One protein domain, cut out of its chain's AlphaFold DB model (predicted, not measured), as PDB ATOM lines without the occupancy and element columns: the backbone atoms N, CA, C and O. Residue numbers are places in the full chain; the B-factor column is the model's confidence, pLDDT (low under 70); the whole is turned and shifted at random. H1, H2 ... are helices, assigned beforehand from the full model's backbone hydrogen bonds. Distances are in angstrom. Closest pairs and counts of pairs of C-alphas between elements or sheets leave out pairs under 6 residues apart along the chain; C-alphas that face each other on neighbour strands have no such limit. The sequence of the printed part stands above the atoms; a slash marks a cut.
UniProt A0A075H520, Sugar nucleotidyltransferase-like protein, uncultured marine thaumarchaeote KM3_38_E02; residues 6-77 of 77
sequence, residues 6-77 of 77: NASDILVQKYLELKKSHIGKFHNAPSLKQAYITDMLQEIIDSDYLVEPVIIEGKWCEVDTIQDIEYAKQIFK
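AT A GLANCE: This is residues 6 to 77 of the 77 residues of the protein "Sugar nucleotidyltransferase-like protein" of uncultured marine thaumarchaeote KM3_38_E02 (UniProt A0A075H520). Two helices, H1 and H2, cross nearly at right angles in a lobe at one end, and a long link with no named element, residues 47 to 65, leads from it to a lone helix, H3, at the other end. Residues 52 to 57 of that arm stand free between the two ends. The printed part has 72 residues, with three named helices in the order H1, H2, H3 and no named strand; the class is all helix. It is extended, with a radius of gyration of the C-alphas of 17.3 A and spans of 50 by 25 by 17 A.

HOW THE PARTS SIT: H1, residues 6 to 21, touches H2, residues 37 to 46, with its residues 11 to 15 alone. The closest C-alphas are those of Leu 11 and Ile 44, 7.1 A apart. Their lines are about perpendicular, at 89 degrees. H3, residues 66 to 75, is apart from H1 and H2. In H2 and H3 every O i to N i+4 pair is within hydrogen-bond range; in H1, 11 of 12 are.

IN THESE COORDINATES: H1 measures 23.0 A from C-alpha 6 at (-38.593, -27.425, 2.670) to C-alpha 21. H2 measures 14.2 A, and H3 14.7 A, ending with C-alpha 75 at (-52.138, -56.098, 12.098).

THE WHOLE: The C-alphas farthest apart, of Ser 21 and Lys 77, are 50.5 A apart. Both links, residues 22 to 36 and 47 to 65, are long. The printed part has no cut, and no printed residue is under 70 in pLDDT.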
ATOM      1  N   ASN A   6     -38.268 -28.849   2.602       94.38
ATOM      2  CA  ASN A   6     -38.593 -27.425   2.670       94.38
ATOM      3  C   ASN A   6     -39.223 -27.029   4.016       94.38
ATOM      4  O   ASN A   6     -38.801 -26.060   4.635       94.38
ATOM      5  N   ALA A   7     -40.193 -27.808   4.508       94.75
ATOM      6  CA  ALA A   7     -40.823 -27.539   5.801       94.75
ATOM      7  C   ALA A   7     -39.826 -27.661   6.968       94.75
ATOM      8  O   ALA A   7     -39.881 -26.874   7.910       94.75
ATOM      9  N   SER A   8     -38.890 -28.614   6.892       95.81
ATOM     10  CA  SER A   8     -37.809 -28.749   7.876       95.81
ATOM     11  C   SER A   8     -36.896 -27.520   7.877       95.81
ATOM     12  O   SER A   8     -36.581 -26.999   8.945       95.81
ATOM     13  N   ASP A   9     -36.515 -27.030   6.696       97.38
ATOM     14  CA  ASP A   9     -35.662 -25.846   6.557       97.38
ATOM     15  C   ASP A   9     -36.359 -24.594   7.116       97.38
ATOM     16  O   ASP A   9     -35.767 -23.868   7.916       97.38
ATOM     17  N   ILE A  10     -37.639 -24.384   6.781       96.94
ATOM     18  CA  ILE A  10     -38.460 -23.278   7.304       96.94
ATOM     19  C   ILE A  10     -38.534 -23.321   8.838       96.94
ATOM     20  O   ILE A  10     -38.267 -22.313   9.496       96.94
ATOM     21  N   LEU A  11     -38.843 -24.489   9.416       96.94
ATOM     22  CA  LEU A  11     -38.956 -24.654  10.868       96.94
ATOM     23  C   LEU A  11     -37.635 -24.341  11.579       96.94
ATOM     24  O   LEU A  11     -37.627 -23.644  12.596       96.94
ATOM     25  N   VAL A  12     -36.509 -24.814  11.034       97.25
ATOM     26  CA  VAL A  12     -35.176 -24.539  11.593       97.25
ATOM     27  C   VAL A  12     -34.845 -23.049  11.515       97.25
ATOM     28  O   VAL A  12     -34.380 -22.488  12.508       97.25
ATOM     29  N   GLN A  13     -35.097 -22.393  10.378       98.06
ATOM     30  CA  GLN A  13     -34.823 -20.960  10.238       98.06
ATOM     31  C   GLN A  13     -35.669 -20.122  11.198       98.06
ATOM     32  O   GLN A  13     -35.118 -19.271  11.900       98.06
ATOM     33  N   LYS A  14     -36.971 -20.416  11.311       97.81
ATOM     34  CA  LYS A  14     -37.861 -19.728  12.255       97.81
ATOM     35  C   LYS A  14     -37.404 -19.921  13.702       97.81
ATOM     36  O   LYS A  14     -37.310 -18.956  14.453       97.81
ATOM     37  N   TYR A  15     -37.025 -21.141  14.087       97.75
ATOM     38  CA  TYR A  15     -36.473 -21.389  15.422       97.75
ATOM     39  C   TYR A  15     -35.184 -20.591  15.685       97.75
ATOM     40  O   TYR A  15     -35.021 -20.017  16.762       97.75
ATOM     41  N   LEU A  16     -34.261 -20.532  14.718       98.12
ATOM     42  CA  LEU A  16     -33.008 -19.781  14.861       98.12
ATOM     43  C   LEU A  16     -33.230 -18.265  14.948       98.12
ATOM     44  O   LEU A  16     -32.473 -17.588  15.646       98.12
ATOM     45  N   GLU A  17     -34.239 -17.742  14.252       97.81
ATOM     46  CA  GLU A  17     -34.701 -16.356  14.368       97.81
ATOM     47  C   GLU A  17     -35.221 -16.081  15.787       97.81
ATOM     48  O   GLU A  17     -34.670 -15.233  16.494       97.81
ATOM     49  N   LEU A  18     -36.198 -16.869  16.246       98.06
ATOM     50  CA  LEU A  18     -36.821 -16.727  17.565       98.06
ATOM     51  C   LEU A  18     -35.817 -16.897  18.701       98.06
ATOM     52  O   LEU A  18     -35.873 -16.178  19.692       98.06
ATOM     53  N   LYS A  19     -34.835 -17.790  18.552       97.88
ATOM     54  CA  LYS A  19     -33.774 -17.977  19.549       97.88
ATOM     55  C   LYS A  19     -32.971 -16.694  19.811       97.88
ATOM     56  O   LYS A  19     -32.389 -16.563  20.886       97.88
ATOM     57  N   LYS A  20     -32.902 -15.774  18.843       97.75
ATOM     58  CA  LYS A  20     -32.180 -14.500  18.981       97.75
ATOM     59  C   LYS A  20     -33.042 -13.390  19.577       97.75
ATOM     60  O   LYS A  20     -32.489 -12.509  20.227       97.75
ATOM     61  N   SER A  21     -34.349 -13.400  19.321       95.75
ATOM     62  CA  SER A  21     -35.233 -12.256  19.583       95.75
ATOM     63  C   SER A  21     -36.338 -12.524  20.605       95.75
ATOM     64  O   SER A  21     -36.745 -11.601  21.307       95.75
ATOM     65  N   HIS A  22     -36.833 -13.758  20.705       97.44
ATOM     66  CA  HIS A  22     -37.993 -14.089  21.522       97.44
ATOM     67  C   HIS A  22     -37.623 -14.224  23.005       97.44
ATOM     68  O   HIS A  22     -36.709 -14.962  23.381       97.44
ATOM     69  N   ILE A  23     -38.384 -13.542  23.863       97.00
ATOM     70  CA  ILE A  23     -38.229 -13.560  25.318       97.00
ATOM     71  C   ILE A  23     -39.613 -13.708  25.949       97.00
ATOM     72  O   ILE A  23     -40.544 -12.990  25.594       97.00
ATOM     73  N   GLY A  24     -39.722 -14.590  26.941       97.62
ATOM     74  CA  GLY A  24     -40.953 -14.808  27.693       97.62
ATOM     75  C   GLY A  24     -41.728 -16.030  27.216       97.62
ATOM     76  O   GLY A  24     -41.132 -16.998  26.748       97.62
ATOM     77  N   LYS A  25     -43.048 -15.993  27.422       98.25
ATOM     78  CA  LYS A  25     -43.975 -17.081  27.098       98.25
ATOM     79  C   LYS A  25     -44.061 -17.272  25.582       98.25
ATOM     80  O   LYS A  25     -44.207 -16.296  24.853       98.25
ATOM     81  N   PHE A  26     -44.056 -18.527  25.141       98.38
ATOM     82  CA  PHE A  26     -44.137 -18.897  23.732       98.38
ATOM     83  C   PHE A  26     -45.356 -19.798  23.509       98.38
ATOM     84  O   PHE A  26     -45.353 -20.948  23.940       98.38
ATOM     85  N   HIS A  27     -46.417 -19.258  22.902       97.75
ATOM     86  CA  HIS A  27     -47.738 -19.896  22.800       97.75
ATOM     87  C   HIS A  27     -48.234 -20.468  24.142       97.75
ATOM     88  O   HIS A  27     -48.494 -19.707  25.084       97.75
ATOM     89  N   ASN A  28     -48.380 -21.793  24.246       97.81
ATOM     90  CA  ASN A  28     -48.814 -22.464  25.469       97.81
ATOM     91  C   ASN A  28     -47.642 -22.780  26.404       97.81
ATOM     92  O   ASN A  28     -47.852 -22.981  27.603       97.81
ATOM     93  N   ALA A  29     -46.412 -22.761  25.894       98.19
ATOM     94  CA  ALA A  29     -45.223 -23.056  26.667       98.19
ATOM     95  C   ALA A  29     -44.735 -21.851  27.494       98.19
ATOM     96  O   ALA A  29     -44.787 -20.701  27.043       98.19
ATOM     97  N   PRO A  30     -44.159 -22.084  28.691       98.12
ATOM     98  CA  PRO A  30     -43.590 -21.015  29.516       98.12
ATOM     99  C   PRO A  30     -42.427 -20.261  28.857       98.12
ATOM    100  O   PRO A  30     -42.103 -19.154  29.278       98.12
ATOM    101  N   SER A  31     -41.761 -20.868  27.870       98.25
ATOM    102  CA  SER A  31     -40.668 -20.257  27.105       98.25
ATOM    103  C   SER A  31     -40.391 -21.024  25.818       98.25
ATOM    104  O   SER A  31     -40.687 -22.216  25.763       98.25
ATOM    105  N   LEU A  32     -39.707 -20.401  24.850       98.12
ATOM    106  CA  LEU A  32     -39.235 -21.080  23.631       98.12
ATOM    107  C   LEU A  32     -38.412 -22.348  23.938       98.12
ATOM    108  O   LEU A  32     -38.521 -23.350  23.244       98.12
ATOM    109  N   LYS A  33     -37.615 -22.343  25.016       97.12
ATOM    110  CA  LYS A  33     -36.824 -23.513  25.444       97.12
ATOM    111  C   LYS A  33     -37.694 -24.687  25.919       97.12
ATOM    112  O   LYS A  33     -37.248 -25.827  25.869       97.12
ATOM    113  N   GLN A  34     -38.890 -24.397  26.426       97.75
ATOM    114  CA  GLN A  34     -39.849 -25.378  26.947       97.75
ATOM    115  C   GLN A  34     -40.985 -25.658  25.953       97.75
ATOM    116  O   GLN A  34     -41.957 -26.313  26.315       97.75
ATOM    117  N   ALA A  35     -40.883 -25.137  24.730       97.75
ATOM    118  CA  ALA A  35     -41.886 -25.302  23.694       97.75
ATOM    119  C   ALA A  35     -41.958 -26.747  23.204       97.75
ATOM    120  O   ALA A  35     -40.928 -27.394  22.981       97.75
ATOM    121  N   TYR A  36     -43.178 -27.236  22.991       97.12
ATOM    122  CA  TYR A  36     -43.393 -28.476  22.265       97.12
ATOM    123  C   TYR A  36     -43.397 -28.219  20.760       97.12
ATOM    124  O   TYR A  36     -43.531 -27.092  20.281       97.12
ATOM    125  N   ILE A  37     -43.274 -29.292  19.979       95.06
ATOM    126  CA  ILE A  37     -43.293 -29.189  18.517       95.06
ATOM    127  C   ILE A  37     -44.599 -28.576  17.992       95.06
ATOM    128  O   ILE A  37     -44.591 -27.905  16.969       95.06
ATOM    129  N   THR A  38     -45.707 -28.755  18.713       95.94
ATOM    130  CA  THR A  38     -47.003 -28.147  18.396       95.94
ATOM    131  C   THR A  38     -46.989 -26.629  18.539       95.94
ATOM    132  O   THR A  38     -47.590 -25.960  17.708       95.94
ATOM    133  N   ASP A  39     -46.273 -26.076  19.526       98.00
ATOM    134  CA  ASP A  39     -46.105 -24.621  19.653       98.00
ATOM    135  C   ASP A  39     -45.313 -24.077  18.454       98.00
ATOM    136  O   ASP A  39     -45.684 -23.067  17.873       98.00
ATOM    137  N   MET A  40     -44.269 -24.790  18.015       97.25
ATOM    138  CA  MET A  40     -43.519 -24.407  16.811       97.25
ATOM    139  C   MET A  40     -44.356 -24.500  15.531       97.25
ATOM    140  O   MET A  40     -44.184 -23.678  14.641       97.25
ATOM    141  N   LEU A  41     -45.250 -25.486  15.404       96.31
ATOM    142  CA  LEU A  41     -46.166 -25.551  14.260       96.31
ATOM    143  C   LEU A  41     -47.161 -24.384  14.273       96.31
ATOM    144  O   LEU A  41     -47.423 -23.826  13.210       96.31
ATOM    145  N   GLN A  42     -47.664 -23.994  15.449       97.56
ATOM    146  CA  GLN A  42     -48.527 -22.819  15.582       97.56
ATOM    147  C   GLN A  42     -47.790 -21.544  15.169       97.56
ATOM    148  O   GLN A  42     -48.319 -20.782  14.375       97.56
ATOM    149  N   GLU A  43     -46.549 -21.356  15.612       98.00
ATOM    150  CA  GLU A  43     -45.720 -20.215  15.205       98.00
ATOM    151  C   GLU A  43     -45.513 -20.142  13.686       98.00
ATOM    152  O   GLU A  43     -45.489 -19.060  13.105       98.00
ATOM    153  N   ILE A  44     -45.360 -21.290  13.019       97.56
ATOM    154  CA  ILE A  44     -45.244 -21.345  11.556       97.56
ATOM    155  C   ILE A  44     -46.553 -20.917  10.881       97.56
ATOM    156  O   ILE A  44     -46.501 -20.159   9.914       97.56
ATOM    157  N   ILE A  45     -47.702 -21.352  11.403       97.12
ATOM    158  CA  ILE A  45     -49.026 -20.925  10.919       97.12
ATOM    159  C   ILE A  45     -49.216 -19.419  11.145       97.12
ATOM    160  O   ILE A  45     -49.597 -18.709  10.219       97.12
ATOM    161  N   ASP A  46     -48.886 -18.926  12.340       97.62
ATOM    162  CA  ASP A  46     -48.980 -17.509  12.714       97.62
ATOM    163  C   ASP A  46     -47.983 -16.634  11.926       97.62
ATOM    164  O   ASP A  46     -48.181 -15.431  11.789       97.62
ATOM    165  N   SER A  47     -46.928 -17.243  11.368       96.38
ATOM    166  CA  SER A  47     -45.966 -16.626  10.442       96.38
ATOM    167  C   SER A  47     -46.415 -16.668   8.967       96.38
ATOM    168  O   SER A  47     -45.570 -16.527   8.080       96.38
ATOM    169  N   ASP A  48     -47.703 -16.891   8.692       96.38
ATOM    170  CA  ASP A  48     -48.322 -16.926   7.356       96.38
ATOM    171  C   ASP A  48     -47.788 -18.021   6.407       96.38
ATOM    172  O   ASP A  48     -47.935 -17.938   5.181       96.38
ATOM    173  N   TYR A  49     -47.192 -19.093   6.939       96.06
ATOM    174  CA  TYR A  49     -46.869 -20.261   6.119       96.06
ATOM    175  C   TYR A  49     -48.089 -21.169   5.961       96.06
ATOM    176  O   TYR A  49     -48.757 -21.533   6.929       96.06
ATOM    177  N   LEU A  50     -48.324 -21.632   4.731       93.62
ATOM    178  CA  LEU A  50     -49.295 -22.686   4.466       93.62
ATOM    179  C   LEU A  50     -48.793 -24.015   5.050       93.62
ATOM    180  O   LEU A  50     -47.784 -24.565   4.600       93.62
ATOM    181  N   VAL A  51     -49.515 -24.536   6.041       92.94
ATOM    182  CA  VAL A  51     -49.252 -25.840   6.657       92.94
ATOM    183  C   VAL A  51     -50.389 -26.786   6.300       92.94
ATOM    184  O   VAL A  51     -51.504 -26.649   6.796       92.94
ATOM    185  N   GLU A  52     -50.093 -27.767   5.453       92.81
ATOM    186  CA  GLU A  52     -51.061 -28.773   5.017       92.81
ATOM    187  C   GLU A  52     -50.638 -30.173   5.470       92.81
ATOM    188  O   GLU A  52     -49.453 -30.527   5.396       92.81
ATOM    189  N   PRO A  53     -51.585 -31.003   5.937       91.31
ATOM    190  CA  PRO A  53     -51.303 -32.397   6.218       91.31
ATOM    191  C   PRO A  53     -51.151 -33.183   4.913       91.31
ATOM    192  O   PRO A  53     -51.864 -32.959   3.937       91.31
ATOM    193  N   VAL A  54     -50.278 -34.189   4.926       90.31
ATOM    194  CA  VAL A  54     -50.298 -35.239   3.903       90.31
ATOM    195  C   VAL A  54     -51.176 -36.364   4.427       90.31
ATOM    196  O   VAL A  54     -50.793 -37.068   5.363       90.31
ATOM    197  N   ILE A  55     -52.360 -36.510   3.835       91.38
ATOM    198  CA  ILE A  55     -53.265 -37.611   4.161       91.38
ATOM    199  C   ILE A  55     -52.659 -38.908   3.635       91.38
ATOM    200  O   ILE A  55     -52.210 -38.988   2.491       91.38
ATOM    201  N   ILE A  56     -52.614 -39.912   4.499       88.44
ATOM    202  CA  ILE A  56     -51.967 -41.189   4.236       88.44
ATOM    203  C   ILE A  56     -52.907 -42.320   4.624       88.44
ATOM    204  O   ILE A  56     -53.444 -42.361   5.731       88.44
ATOM    205  N   GLU A  57     -53.098 -43.241   3.690       89.94
ATOM    206  CA  GLU A  57     -53.960 -44.406   3.845       89.94
ATOM    207  C   GLU A  57     -53.123 -45.637   4.194       89.94
ATOM    208  O   GLU A  57     -51.984 -45.790   3.749       89.94
ATOM    209  N   GLY A  58     -53.685 -46.526   5.007       89.12
ATOM    210  CA  GLY A  58     -53.015 -47.745   5.432       89.12
ATOM    211  C   GLY A  58     -53.491 -48.218   6.795       89.12
ATOM    212  O   GLY A  58     -54.370 -47.620   7.417       89.12
ATOM    213  N   LYS A  59     -52.896 -49.312   7.264       91.19
ATOM    214  CA  LYS A  59     -53.046 -49.747   8.650       91.19
ATOM    215  C   LYS A  59     -52.197 -48.819   9.527       91.19
ATOM    216  O   LYS A  59     -51.048 -48.545   9.189       91.19
ATOM    217  N   TRP A  60     -52.765 -48.352  10.634       90.12
ATOM    218  CA  TRP A  60     -52.110 -47.489  11.618       90.12
ATOM    219  C   TRP A  60     -52.142 -48.175  12.978       90.12
ATOM    220  O   TRP A  60     -53.147 -48.787  13.332       90.12
ATOM    221  N   CYS A  61     -51.047 -48.083  13.726       91.56
ATOM    222  CA  CYS A  61     -50.972 -48.555  15.102       91.56
ATOM    223  C   CYS A  61     -50.206 -47.515  15.915       91.56
ATOM    224  O   CYS A  61     -49.088 -47.147  15.546       91.56
ATOM    225  N   GLU A  62     -50.821 -47.035  16.987       91.88
ATOM    226  CA  GLU A  62     -50.121 -46.315  18.046       91.88
ATOM    227  C   GLU A  62     -49.309 -47.328  18.860       91.88
ATOM    228  O   GLU A  62     -49.719 -48.481  18.995       91.88
ATOM    229  N   VAL A  63     -48.117 -46.938  19.313       93.50
ATOM    230  CA  VAL A  63     -47.225 -47.812  20.081       93.50
ATOM    231  C   VAL A  63     -46.727 -47.036  21.286       93.50
ATOM    232  O   VAL A  63     -45.772 -46.268  21.177       93.50
ATOM    233  N   ASP A  64     -47.359 -47.285  22.428       94.00
ATOM    234  CA  ASP A  64     -46.988 -46.699  23.718       94.00
ATOM    235  C   ASP A  64     -46.365 -47.744  24.651       94.00
ATOM    236  O   ASP A  64     -45.577 -47.430  25.545       94.00
ATOM    237  N   THR A  65     -46.701 -49.015  24.424       96.00
ATOM    238  CA  THR A  65     -46.326 -50.164  25.245       96.00
ATOM    239  C   THR A  65     -45.745 -51.302  24.405       96.00
ATOM    240  O   THR A  65     -45.865 -51.355  23.181       96.00
ATOM    241  N   ILE A  66     -45.111 -52.271  25.074       95.69
ATOM    242  CA  ILE A  66     -44.594 -53.478  24.408       95.69
ATOM    243  C   ILE A  66     -45.748 -54.311  23.826       95.69
ATOM    244  O   ILE A  66     -45.590 -54.942  22.783       95.69
ATOM    245  N   GLN A  67     -46.915 -54.296  24.472       96.44
ATOM    246  CA  GLN A  67     -48.113 -54.988  24.007       96.44
ATOM    247  C   GLN A  67     -48.565 -54.468  22.637       96.44
ATOM    248  O   GLN A  67     -48.920 -55.270  21.771       96.44
ATOM    249  N   ASP A  68     -48.457 -53.160  22.395       95.56
ATOM    250  CA  ASP A  68     -48.830 -52.545  21.115       95.56
ATOM    251  C   ASP A  68     -47.958 -53.041  19.956       95.56
ATOM    252  O   ASP A  68     -48.438 -53.197  18.835       95.56
ATOM    253  N   ILE A  69     -46.694 -53.393  20.222       95.12
ATOM    254  CA  ILE A  69     -45.808 -54.006  19.220       95.12
ATOM    255  C   ILE A  69     -46.330 -55.386  18.805       95.12
ATOM    256  O   ILE A  69     -46.309 -55.725  17.618       95.12
ATOM    257  N   GLU A  70     -46.801 -56.193  19.757       95.44
ATOM    258  CA  GLU A  70     -47.361 -57.512  19.443       95.44
ATOM    259  C   GLU A  70     -48.680 -57.402  18.672       95.44
ATOM    260  O   GLU A  70     -48.893 -58.160  17.722       95.44
ATOM    261  N   TYR A  71     -49.521 -56.414  18.992       93.94
ATOM    262  CA  TYR A  71     -50.711 -56.110  18.194       93.94
ATOM    263  C   TYR A  71     -50.352 -55.622  16.788       93.94
ATOM    264  O   TYR A  71     -50.900 -56.131  15.807       93.94
ATOM    265  N   ALA A  72     -49.375 -54.720  16.655       95.06
ATOM    266  CA  ALA A  72     -48.899 -54.252  15.359       95.06
ATOM    267  C   ALA A  72     -48.417 -55.427  14.489       95.06
ATOM    268  O   ALA A  72     -48.842 -55.565  13.344       95.06
ATOM    269  N   LYS A  73     -47.615 -56.352  15.032       94.38
ATOM    270  CA  LYS A  73     -47.170 -57.547  14.287       94.38
ATOM    271  C   LYS A  73     -48.328 -58.394  13.756       94.38
ATOM    272  O   LYS A  73     -48.174 -59.031  12.720       94.38
ATOM    273  N   GLN A  74     -49.467 -58.436  14.446       93.44
ATOM    274  CA  GLN A  74     -50.661 -59.137  13.959       93.44
ATOM    275  C   GLN A  74     -51.391 -58.336  12.877       93.44
ATOM    276  O   GLN A  74     -51.815 -58.911  11.878       93.44
ATOM    277  N   ILE A  75     -51.503 -57.016  13.053       92.31
ATOM    278  CA  ILE A  75     -52.138 -56.098  12.098       92.31
ATOM    279  C   ILE A  75     -51.379 -56.084  10.764       92.31
ATOM    280  O   ILE A  75     -52.010 -56.097   9.709       92.31
ATOM    281  N   PHE A  76     -50.046 -56.082  10.792       91.31
ATOM    282  CA  PHE A  76     -49.177 -55.945   9.615       91.31
ATOM    283  C   PHE A  76     -48.598 -57.275   9.091       91.31
ATOM    284  O   PHE A  76     -47.633 -57.250   8.328       91.31
ATOM    285  N   LYS A  77     -49.173 -58.417   9.490       76.69
ATOM    286  CA  LYS A  77     -48.908 -59.716   8.851       76.69
ATOM    287  C   LYS A  77     -49.439 -59.782   7.421       76.69
ATOM    288  O   LYS A  77     -50.460 -59.111   7.130       76.69
TER     289      LYS A  77